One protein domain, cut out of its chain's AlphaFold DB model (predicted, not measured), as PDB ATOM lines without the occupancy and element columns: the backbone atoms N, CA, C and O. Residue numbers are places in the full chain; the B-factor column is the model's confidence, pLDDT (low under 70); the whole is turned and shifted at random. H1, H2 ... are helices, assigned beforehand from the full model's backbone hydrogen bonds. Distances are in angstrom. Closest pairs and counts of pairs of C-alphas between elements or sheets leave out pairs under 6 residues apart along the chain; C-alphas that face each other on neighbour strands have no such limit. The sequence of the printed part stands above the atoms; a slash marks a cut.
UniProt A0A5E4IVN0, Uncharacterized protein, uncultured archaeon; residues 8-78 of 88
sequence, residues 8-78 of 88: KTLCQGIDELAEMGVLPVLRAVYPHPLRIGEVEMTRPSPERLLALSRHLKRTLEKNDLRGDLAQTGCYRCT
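AT A GLANCE: This is residues 8 to 78 of the 88 residues of an uncharacterized protein of uncultured archaeon (UniProt A0A5E4IVN0). Two helices, H1 and the longer H2, lie side by side and run the same way, and between them the chain makes a long loop, residues 20 to 45, that reaches far out from the pair and comes back. The tip of this loop, residues 33 to 38, sticks out free, and after H2 the chain swings away to a small four-residue helix, H3, which touches neither of the other two. The printed part has 71 residues with three named helices, H1, H2 and H3 in that order, and no named strand; the class is all helix, though under half of the residues, 33 of the 71, are in named elements. The whole is loose, with a radius of gyration of the C-alphas of 14.1 A, and it spans 42 by 28 by 22 A.

IN THESE COORDINATES: Begin at the first printed residue, Lys 8, whose C-alpha is at (-17.329, 9.453, -28.586). From there H1 runs through residues 8 to 19, 16.5 A from first to last C-alpha. Residues 20 to 45 follow with no named element. Find C-alpha 46 at (-21.612, 26.327, -29.328), where H2 begins; it holds residues 46 to 62, 17 residues, and is 24.4 A long. H3 is residues 74 to 77, and its last C-alpha, that of Cys 77, is at (-3.304, 32.870, -24.350).

HOW THE PARTS SIT: Look first at H1 and H2, which touch with 10 pairs of C-alphas within 8 A. The closest are the C-alphas of Asp 15 and Thr 59, 6.3 A apart. The two helices run the same way at a shallow tilt of 30 degrees, and their centres are 10.9 A apart. H3 is apart from H1, and it is apart from H2 as well. In the backbones of H1 and H2 you will find every O i to N i+4 pair within hydrogen-bond range. H3 is too short for such a pair, but its one O i to N i+3 pair is within range.

THE WHOLE: The two C-alphas farthest apart are those of Gly 37, in the stretch that stands free, and Asp 64, 42.1 A from each other. The C-alphas of Lys 8 and Thr 78, the first and last printed residues, are 24.9 A apart. Both links are long: 26 residues between H1 and H2, and 11 between H2 and H3. The printed part has no cut. Read the B-factor column for the model's confidence: the mean pLDDT of the printed part is 95.3, and no printed residue is under 70.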
ATOM      1  N   LYS A   8     -17.997  10.601 -29.197       98.19
ATOM      2  CA  LYS A   8     -17.329   9.453 -28.586       98.19
ATOM      3  C   LYS A   8     -15.838   9.442 -28.926       98.19
ATOM      4  O   LYS A   8     -15.020   9.315 -28.024       98.19
ATOM      5  N   THR A   9     -15.496   9.600 -30.205       98.12
ATOM      6  CA  THR A   9     -14.100   9.613 -30.669       98.12
ATOM      7  C   THR A   9     -13.322  10.782 -30.070       98.12
ATOM      8  O   THR A   9     -12.180  10.610 -29.661       98.12
ATOM      9  N   LEU A  10     -13.942  11.963 -29.983       98.00
ATOM     10  CA  LEU A  10     -13.317  13.133 -29.365       98.00
ATOM     11  C   LEU A  10     -13.053  12.924 -27.875       98.00
ATOM     12  O   LEU A  10     -11.941  13.181 -27.431       98.00
ATOM     13  N   CYS A  11     -14.041  12.446 -27.114       98.44
ATOM     14  CA  CYS A  11     -13.865  12.178 -25.687       98.44
ATOM     15  C   CYS A  11     -12.785  11.122 -25.441       98.44
ATOM     16  O   CYS A  11     -11.929  11.339 -24.597       98.44
ATOM     17  N   GLN A  12     -12.764  10.040 -26.226       98.62
ATOM     18  CA  GLN A  12     -11.715   9.019 -26.128       98.62
ATOM     19  C   GLN A  12     -10.319   9.607 -26.367       98.62
ATOM     20  O   GLN A  12      -9.424   9.384 -25.563       98.62
ATOM     21  N   GLY A  13     -10.143  10.424 -27.410       98.44
ATOM     22  CA  GLY A  13      -8.857  11.077 -27.666       98.44
ATOM     23  C   GLY A  13      -8.456  12.085 -26.580       98.44
ATOM     24  O   GLY A  13      -7.273  12.224 -26.281       98.44
ATOM     25  N   ILE A  14      -9.422  12.784 -25.972       98.50
ATOM     26  CA  ILE A  14      -9.171  13.656 -24.812       98.50
ATOM     27  C   ILE A  14      -8.660  12.828 -23.630       98.50
ATOM     28  O   ILE A  14      -7.648  13.197 -23.035       98.50
ATOM     29  N   ASP A  15      -9.349  11.729 -23.317       98.75
ATOM     30  CA  ASP A  15      -9.017  10.838 -22.207       98.75
ATOM     31  C   ASP A  15      -7.614  10.246 -22.391       98.75
ATOM     32  O   ASP A  15      -6.767  10.403 -21.514       98.75
ATOM     33  N   GLU A  16      -7.330   9.676 -23.567       98.75
ATOM     34  CA  GLU A  16      -6.031   9.080 -23.903       98.75
ATOM     35  C   GLU A  16      -4.876  10.084 -23.767       98.75
ATOM     36  O   GLU A  16      -3.851   9.786 -23.157       98.75
ATOM     37  N   LEU A  17      -5.033  11.299 -24.303       98.62
ATOM     38  CA  LEU A  17      -3.985  12.321 -24.230       98.62
ATOM     39  C   LEU A  17      -3.746  12.799 -22.792       98.62
ATOM     40  O   LEU A  17      -2.597  12.968 -22.381       98.62
ATOM     41  N   ALA A  18      -4.814  13.014 -22.025       98.38
ATOM     42  CA  ALA A  18      -4.698  13.452 -20.640       98.38
ATOM     43  C   ALA A  18      -4.057  12.371 -19.753       98.38
ATOM     44  O   ALA A  18      -3.221  12.694 -18.912       98.38
ATOM     45  N   GLU A  19      -4.370  11.094 -19.983       98.56
ATOM     46  CA  GLU A  19      -3.736   9.959 -19.295       98.56
ATOM     47  C   GLU A  19      -2.225   9.866 -19.582       98.56
ATOM     48  O   GLU A  19      -1.454   9.413 -18.738       98.56
ATOM     49  N   MET A  20      -1.770  10.367 -20.736       98.44
ATOM     50  CA  MET A  20      -0.345  10.505 -21.067       98.44
ATOM     51  C   MET A  20       0.322  11.745 -20.443       98.44
ATOM     52  O   MET A  20       1.514  11.975 -20.658       98.44
ATOM     53  N   GLY A  21      -0.422  12.571 -19.703       97.75
ATOM     54  CA  GLY A  21       0.062  13.823 -19.118       97.75
ATOM     55  C   GLY A  21       0.083  15.012 -20.085       97.75
ATOM     56  O   GLY A  21       0.710  16.035 -19.803       97.75
ATOM     57  N   VAL A  22      -0.574  14.899 -21.242       97.81
ATOM     58  CA  VAL A  22      -0.679  15.986 -22.226       97.81
ATOM     59  C   VAL A  22      -1.837  16.905 -21.851       97.81
ATOM     60  O   VAL A  22      -2.881  16.432 -21.429       97.81
ATOM     61  N   LEU A  23      -1.681  18.218 -22.065       97.00
ATOM     62  CA  LEU A  23      -2.769  19.204 -22.004       97.00
ATOM     63  C   LEU A  23      -3.439  19.337 -23.389       97.00
ATOM     64  O   LEU A  23      -2.901  20.042 -24.252       97.00
ATOM     65  N   PRO A  24      -4.589  18.689 -23.659       96.94
ATOM     66  CA  PRO A  24      -5.213  18.696 -24.980       96.94
ATOM     67  C   PRO A  24      -5.858  20.051 -25.284       96.94
ATOM     68  O   PRO A  24      -6.413  20.696 -24.397       96.94
ATOM     69  N   VAL A  25      -5.843  20.470 -26.552       95.81
ATOM     70  CA  VAL A  25      -6.497  21.707 -27.010       95.81
ATOM     71  C   VAL A  25      -7.632  21.363 -27.964       95.81
ATOM     72  O   VAL A  25      -7.435  20.690 -28.977       95.81
ATOM     73  N   LEU A  26      -8.828  21.867 -27.663       95.50
ATOM     74  CA  LEU A  26     -10.018  21.660 -28.479       95.50
ATOM     75  C   LEU A  26     -10.236  22.830 -29.437       95.50
ATOM     76  O   LEU A  26     -10.898  23.810 -29.103       95.50
ATOM     77  N   ARG A  27      -9.741  22.679 -30.671       95.19
ATOM     78  CA  ARG A  27      -9.939  23.670 -31.735       95.19
ATOM     79  C   ARG A  27     -11.122  23.341 -32.632       95.19
ATOM     80  O   ARG A  27     -11.165  22.286 -33.275       95.19
ATOM     81  N   ALA A  28     -12.074  24.264 -32.717       94.88
ATOM     82  CA  ALA A  28     -13.132  24.216 -33.720       94.88
ATOM     83  C   ALA A  28     -12.556  24.525 -35.109       94.88
ATOM     84  O   ALA A  28     -11.754  25.447 -35.261       94.88
ATOM     85  N   VAL A  29     -12.969  23.772 -36.128       93.69
ATOM     86  CA  VAL A  29     -12.610  24.093 -37.514       93.69
ATOM     87  C   VAL A  29     -13.199  25.439 -37.922       93.69
ATOM     88  O   VAL A  29     -14.296  25.820 -37.505       93.69
ATOM     89  N   TYR A  30     -12.463  26.136 -38.780       90.62
ATOM     90  CA  TYR A  30     -12.915  27.351 -39.433       90.62
ATOM     91  C   TYR A  30     -12.886  27.129 -40.949       90.62
ATOM     92  O   TYR A  30     -11.794  27.098 -41.523       90.62
ATOM     93  N   PRO A  31     -14.051  26.940 -41.598       87.94
ATOM     94  CA  PRO A  31     -14.119  26.764 -43.042       87.94
ATOM     95  C   PRO A  31     -13.562  27.975 -43.780       87.94
ATOM     96  O   PRO A  31     -14.130  29.064 -43.727       87.94
ATOM     97  N   HIS A  32     -12.421  27.793 -44.449       89.50
ATOM     98  CA  HIS A  32     -11.812  28.870 -45.216       89.50
ATOM     99  C   HIS A  32     -12.553  29.040 -46.553       89.50
ATOM    100  O   HIS A  32     -12.666  28.059 -47.290       89.50
ATOM    101  N   PRO A  33     -12.987  30.260 -46.930       90.00
ATOM    102  CA  PRO A  33     -13.771  30.476 -48.150       90.00
ATOM    103  C   PRO A  33     -13.093  29.978 -49.432       90.00
ATOM    104  O   PRO A  33     -13.755  29.490 -50.338       90.00
ATOM    105  N   LEU A  34     -11.761  30.051 -49.494       92.94
ATOM    106  CA  LEU A  34     -10.986  29.580 -50.652       92.94
ATOM    107  C   LEU A  34     -10.880  28.051 -50.778       92.94
ATOM    108  O   LEU A  34     -10.319  27.587 -51.759       92.94
ATOM    109  N   ARG A  35     -11.356  27.273 -49.798       88.00
ATOM    110  CA  ARG A  35     -11.261  25.800 -49.796       88.00
ATOM    111  C   ARG A  35     -12.627  25.113 -49.795       88.00
ATOM    112  O   ARG A  35     -12.733  23.933 -49.462       88.00
ATOM    113  N   ILE A  36     -13.681  25.860 -50.123       85.38
ATOM    114  CA  ILE A  36     -15.042  25.325 -50.220       85.38
ATOM    115  C   ILE A  36     -15.065  24.231 -51.297       85.38
ATOM    116  O   ILE A  36     -14.609  24.448 -52.415       85.38
ATOM    117  N   GLY A  37     -15.593  23.056 -50.944       85.69
ATOM    118  CA  GLY A  37     -15.694  21.896 -51.837       85.69
ATOM    119  C   GLY A  37     -14.435  21.025 -51.925       85.69
ATOM    120  O   GLY A  37     -14.510  19.934 -52.480       85.69
ATOM    121  N   GLU A  38     -13.298  21.451 -51.361       91.31
ATOM    122  CA  GLU A  38     -12.092  20.607 -51.290       91.31
ATOM    123  C   GLU A  38     -12.104  19.667 -50.084       91.31
ATOM    124  O   GLU A  38     -11.573  18.559 -50.141       91.31
ATOM    125  N   VAL A  39     -12.646  20.141 -48.961       86.81
ATOM    126  CA  VAL A  39     -12.658  19.418 -47.691       86.81
ATOM    127  C   VAL A  39     -13.985  19.674 -46.996       86.81
ATOM    128  O   VAL A  39     -14.361  20.823 -46.760       86.81
ATOM    129  N   GLU A  40     -14.660  18.592 -46.618       89.44
ATOM    130  CA  GLU A  40     -15.854  18.653 -45.784       89.44
ATOM    131  C   GLU A  40     -15.470  19.060 -44.362       89.44
ATOM    132  O   GLU A  40     -14.782  18.338 -43.637       89.44
ATOM    133  N   MET A  41     -15.900  20.254 -43.962       92.56
ATOM    134  CA  MET A  41     -15.678  20.767 -42.620       92.56
ATOM    135  C   MET A  41     -16.883  21.570 -42.152       92.56
ATOM    136  O   MET A  41     -17.340  22.499 -42.811       92.56
ATOM    137  N   THR A  42     -17.391  21.220 -40.977       92.38
ATOM    138  CA  THR A  42     -18.539  21.882 -40.362       92.38
ATOM    139  C   THR A  42     -18.152  22.326 -38.970       92.38
ATOM    140  O   THR A  42     -17.824  21.505 -38.112       92.38
ATOM    141  N   ARG A  43     -18.191  23.639 -38.726       93.62
ATOM    142  CA  ARG A  43     -17.919  24.171 -37.393       93.62
ATOM    143  C   ARG A  43     -18.953  23.610 -36.399       93.62
ATOM    144  O   ARG A  43     -20.148  23.755 -36.652       93.62
ATOM    145  N   PRO A  44     -18.526  22.992 -35.281       95.44
ATOM    146  CA  PRO A  44     -19.447  22.502 -34.260       95.44
ATOM    147  C   PRO A  44     -20.314  23.617 -33.665       95.44
ATOM    148  O   PRO A  44     -19.880  24.771 -33.599       95.44
ATOM    149  N   SER A  45     -21.508  23.262 -33.179       96.19
ATOM    150  CA  SER A  45     -22.371  24.213 -32.472       96.19
ATOM    151  C   SER A  45     -21.743  24.663 -31.142       96.19
ATOM    152  O   SER A  45     -20.952  23.913 -30.554       96.19
ATOM    153  N   PRO A  46     -22.094  25.855 -30.627       95.50
ATOM    154  CA  PRO A  46     -21.612  26.327 -29.328       95.50
ATOM    155  C   PRO A  46     -21.874  25.340 -28.182       95.50
ATOM    156  O   PRO A  46     -21.011  25.130 -27.333       95.50
ATOM    157  N   GLU A  47     -23.030  24.681 -28.180       97.38
ATOM    158  CA  GLU A  47     -23.433  23.716 -27.152       97.38
ATOM    159  C   GLU A  47     -22.512  22.498 -27.157       97.38
ATOM    160  O   GLU A  47     -22.064  22.054 -26.098       97.38
ATOM    161  N   ARG A  48     -22.178  21.996 -28.353       96.75
ATOM    162  CA  ARG A  48     -21.241  20.883 -28.530       96.75
ATOM    163  C   ARG A  48     -19.840  21.262 -28.051       96.75
ATOM    164  O   ARG A  48     -19.211  20.478 -27.345       96.75
ATOM    165  N   LEU A  49     -19.373  22.472 -28.375       96.00
ATOM    166  CA  LEU A  49     -18.085  22.982 -27.893       96.00
ATOM    167  C   LEU A  49     -18.048  23.048 -26.363       96.00
ATOM    168  O   LEU A  49     -17.118  22.534 -25.751       96.00
ATOM    169  N   LEU A  50     -19.081  23.614 -25.734       96.81
ATOM    170  CA  LEU A  50     -19.168  23.697 -24.274       96.81
ATOM    171  C   LEU A  50     -19.251  22.315 -23.615       96.81
ATOM    172  O   LEU A  50     -18.634  22.096 -22.573       96.81
ATOM    173  N   ALA A  51     -19.996  21.375 -24.200       97.69
ATOM    174  CA  ALA A  51     -20.093  20.010 -23.688       97.69
ATOM    175  C   ALA A  51     -18.727  19.302 -23.696       97.69
ATOM    176  O   ALA A  51     -18.327  18.735 -22.676       97.69
ATOM    177  N   LEU A  52     -17.990  19.397 -24.806       97.69
ATOM    178  CA  LEU A  52     -16.652  18.818 -24.945       97.69
ATOM    179  C   LEU A  52     -15.629  19.512 -24.037       97.69
ATOM    180  O   LEU A  52     -14.850  18.831 -23.377       97.69
ATOM    181  N   SER A  53     -15.668  20.840 -23.909       96.94
ATOM    182  CA  SER A  53     -14.779  21.565 -22.991       96.94
ATOM    183  C   SER A  53     -15.041  21.221 -21.520       96.94
ATOM    184  O   SER A  53     -14.101  21.119 -20.736       96.94
ATOM    185  N   ARG A  54     -16.299  20.962 -21.131       97.88
ATOM    186  CA  ARG A  54     -16.621  20.434 -19.791       97.88
ATOM    187  C   ARG A  54     -16.111  19.008 -19.592       97.88
ATOM    188  O   ARG A  54     -15.726  18.664 -18.478       97.88
ATOM    189  N   HIS A  55     -16.131  18.173 -20.634       98.44
ATOM    190  CA  HIS A  55     -15.512  16.842 -20.583       98.44
ATOM    191  C   HIS A  55     -14.002  16.938 -20.403       98.44
ATOM    192  O   HIS A  55     -13.459  16.294 -19.507       98.44
ATOM    193  N   LEU A  56     -13.350  17.814 -21.166       98.19
ATOM    194  CA  LEU A  56     -11.932  18.102 -21.007       98.19
ATOM    195  C   LEU A  56     -11.606  18.548 -19.576       98.19
ATOM    196  O   LEU A  56     -10.721  17.954 -18.976       98.19
ATOM    197  N   LYS A  57     -12.365  19.488 -18.991       97.81
ATOM    198  CA  LYS A  57     -12.167  19.933 -17.596       97.81
ATOM    199  C   LYS A  57     -12.115  18.766 -16.609       97.81
ATOM    200  O   LYS A  57     -11.123  18.589 -15.915       97.81
ATOM    201  N   ARG A  58     -13.151  17.918 -16.620       98.31
ATOM    202  CA  ARG A  58     -13.233  16.743 -15.734       98.31
ATOM    203  C   ARG A  58     -12.070  15.776 -15.944       98.31
ATOM    204  O   ARG A  58     -11.633  15.123 -15.006       98.31
ATOM    205  N   THR A  59     -11.597  15.660 -17.180       98.38
ATOM    206  CA  THR A  59     -10.503  14.754 -17.538       98.38
ATOM    207  C   THR A  59      -9.156  15.295 -17.063       98.38
ATOM    208  O   THR A  59      -8.349  14.525 -16.549       98.38
ATOM    209  N   LEU A  60      -8.924  16.606 -17.177       97.94
ATOM    210  CA  LEU A  60      -7.743  17.263 -16.613       97.94
ATOM    211  C   LEU A  60      -7.717  17.106 -15.087       97.94
ATOM    212  O   LEU A  60      -6.718  16.640 -14.549       97.94
ATOM    213  N   GLU A  61      -8.841  17.385 -14.419       97.62
ATOM    214  CA  GLU A  61      -9.005  17.210 -12.969       97.62
ATOM    215  C   GLU A  61      -8.738  15.760 -12.534       97.62
ATOM    216  O   GLU A  61      -8.000  15.528 -11.581       97.62
ATOM    217  N   LYS A  62      -9.281  14.770 -13.256       98.44
ATOM    218  CA  LYS A  62      -9.060  13.338 -12.981       98.44
ATOM    219  C   LYS A  62      -7.579  12.937 -13.061       98.44
ATOM    220  O   LYS A  62      -7.180  12.007 -12.367       98.44
ATOM    221  N   ASN A  63      -6.796  13.592 -13.918       98.44
ATOM    222  CA  ASN A  63      -5.388  13.270 -14.167       98.44
ATOM    223  C   ASN A  63      -4.410  14.246 -13.480       98.44
ATOM    224  O   ASN A  63      -3.236  14.274 -13.841       98.44
ATOM    225  N   ASP A  64      -4.875  15.060 -12.522       97.94
ATOM    226  CA  ASP A  64      -4.074  16.088 -11.831       97.94
ATOM    227  C   ASP A  64      -3.344  17.064 -12.781       97.94
ATOM    228  O   ASP A  64      -2.287  17.623 -12.473       97.94
ATOM    229  N   LEU A  65      -3.929  17.317 -13.954       97.69
ATOM    230  CA  LEU A  65      -3.390  18.247 -14.936       97.69
ATOM    231  C   LEU A  65      -3.942  19.653 -14.711       97.69
ATOM    232  O   LEU A  65      -5.146  19.865 -14.604       97.69
ATOM    233  N   ARG A  66      -3.033  20.632 -14.662       95.62
ATOM    234  CA  ARG A  66      -3.335  22.030 -14.332       95.62
ATOM    235  C   ARG A  66      -3.026  22.949 -15.501       95.62
ATOM    236  O   ARG A  66      -1.914  23.464 -15.639       95.62
ATOM    237  N   GLY A  67      -4.022  23.153 -16.355       93.06
ATOM    238  CA  GLY A  67      -3.927  24.029 -17.512       93.06
ATOM    239  C   GLY A  67      -3.808  25.510 -17.146       93.06
ATOM    240  O   GLY A  67      -3.165  26.279 -17.861       93.06
ATOM    241  N   ASP A  68      -4.352  25.924 -16.001       94.12
ATOM    242  CA  ASP A  68      -4.240  27.290 -15.484       94.12
ATOM    243  C   ASP A  68      -2.796  27.709 -15.166       94.12
ATOM    244  O   ASP A  68      -2.469  28.894 -15.287       94.12
ATOM    245  N   LEU A  69      -1.925  26.750 -14.843       95.69
ATOM    246  CA  LEU A  69      -0.506  26.973 -14.556       95.69
ATOM    247  C   LEU A  69       0.371  27.076 -15.816       95.69
ATOM    248  O   LEU A  69       1.558  27.395 -15.713       95.69
ATOM    249  N   ALA A  70      -0.185  26.837 -17.008       94.88
ATOM    250  CA  ALA A  70       0.566  26.936 -18.253       94.88
ATOM    251  C   ALA A  70       1.117  28.359 -18.467       94.88
ATOM    252  O   ALA A  70       0.386  29.356 -18.469       94.88
ATOM    253  N   GLN A  71       2.429  28.454 -18.695       95.31
ATOM    254  CA  GLN A  71       3.125  29.734 -18.879       95.31
ATOM    255  C   GLN A  71       3.158  30.205 -20.342       95.31
ATOM    256  O   GLN A  71       3.447  31.369 -20.606       95.31
ATOM    257  N   THR A  72       2.851  29.323 -21.298       94.69
ATOM    258  CA  THR A  72       2.880  29.600 -22.744       94.69
ATOM    259  C   THR A  72       1.828  28.770 -23.493       94.69
ATOM    260  O   THR A  72       1.159  27.919 -22.906       94.69
ATOM    261  N   GLY A  73       1.666  29.021 -24.794       92.88
ATOM    262  CA  GLY A  73       0.759  28.279 -25.670       92.88
ATOM    263  C   GLY A  73      -0.722  28.624 -25.485       92.88
ATOM    264  O   GLY A  73      -1.075  29.645 -24.889       92.88
ATOM    265  N   CYS A  74      -1.595  27.763 -26.021       93.75
ATOM    266  CA  CYS A  74      -3.040  28.017 -26.088       93.75
ATOM    267  C   CYS A  74      -3.672  28.195 -24.699       93.75
ATOM    268  O   CYS A  74      -4.418  29.146 -24.492       93.75
ATOM    269  N   TYR A  75      -3.282  27.360 -23.730       94.50
ATOM    270  CA  TYR A  75      -3.748  27.447 -22.340       94.50
ATOM    271  C   TYR A  75      -3.382  28.777 -21.660       94.50
ATOM    272  O   TYR A  75      -4.116  29.275 -20.807       94.50
ATOM    273  N   ARG A  76      -2.257  29.398 -22.046       94.31
ATOM    274  CA  ARG A  76      -1.876  30.716 -21.525       94.31
ATOM    275  C   ARG A  76      -2.613  31.852 -22.224       94.31
ATOM    276  O   ARG A  76      -2.917  32.847 -21.556       94.31
ATOM    277  N   CYS A  77      -2.796  31.761 -23.543       93.12
ATOM    278  CA  CYS A  77      -3.304  32.870 -24.350       93.12
ATOM    279  C   CYS A  77      -4.830  32.941 -24.420       93.12
ATOM    280  O   CYS A  77      -5.329  34.027 -24.694       93.12
ATOM    281  N   THR A  78      -5.528  31.811 -24.225       90.75
ATOM    282  CA  THR A  78      -7.001  31.675 -24.247       90.75
ATOM    283  C   THR A  78      -7.672  32.316 -25.474       90.75
ATOM    284  O   THR A  78      -8.832  32.710 -25.436       90.75
TER     285      THR A  78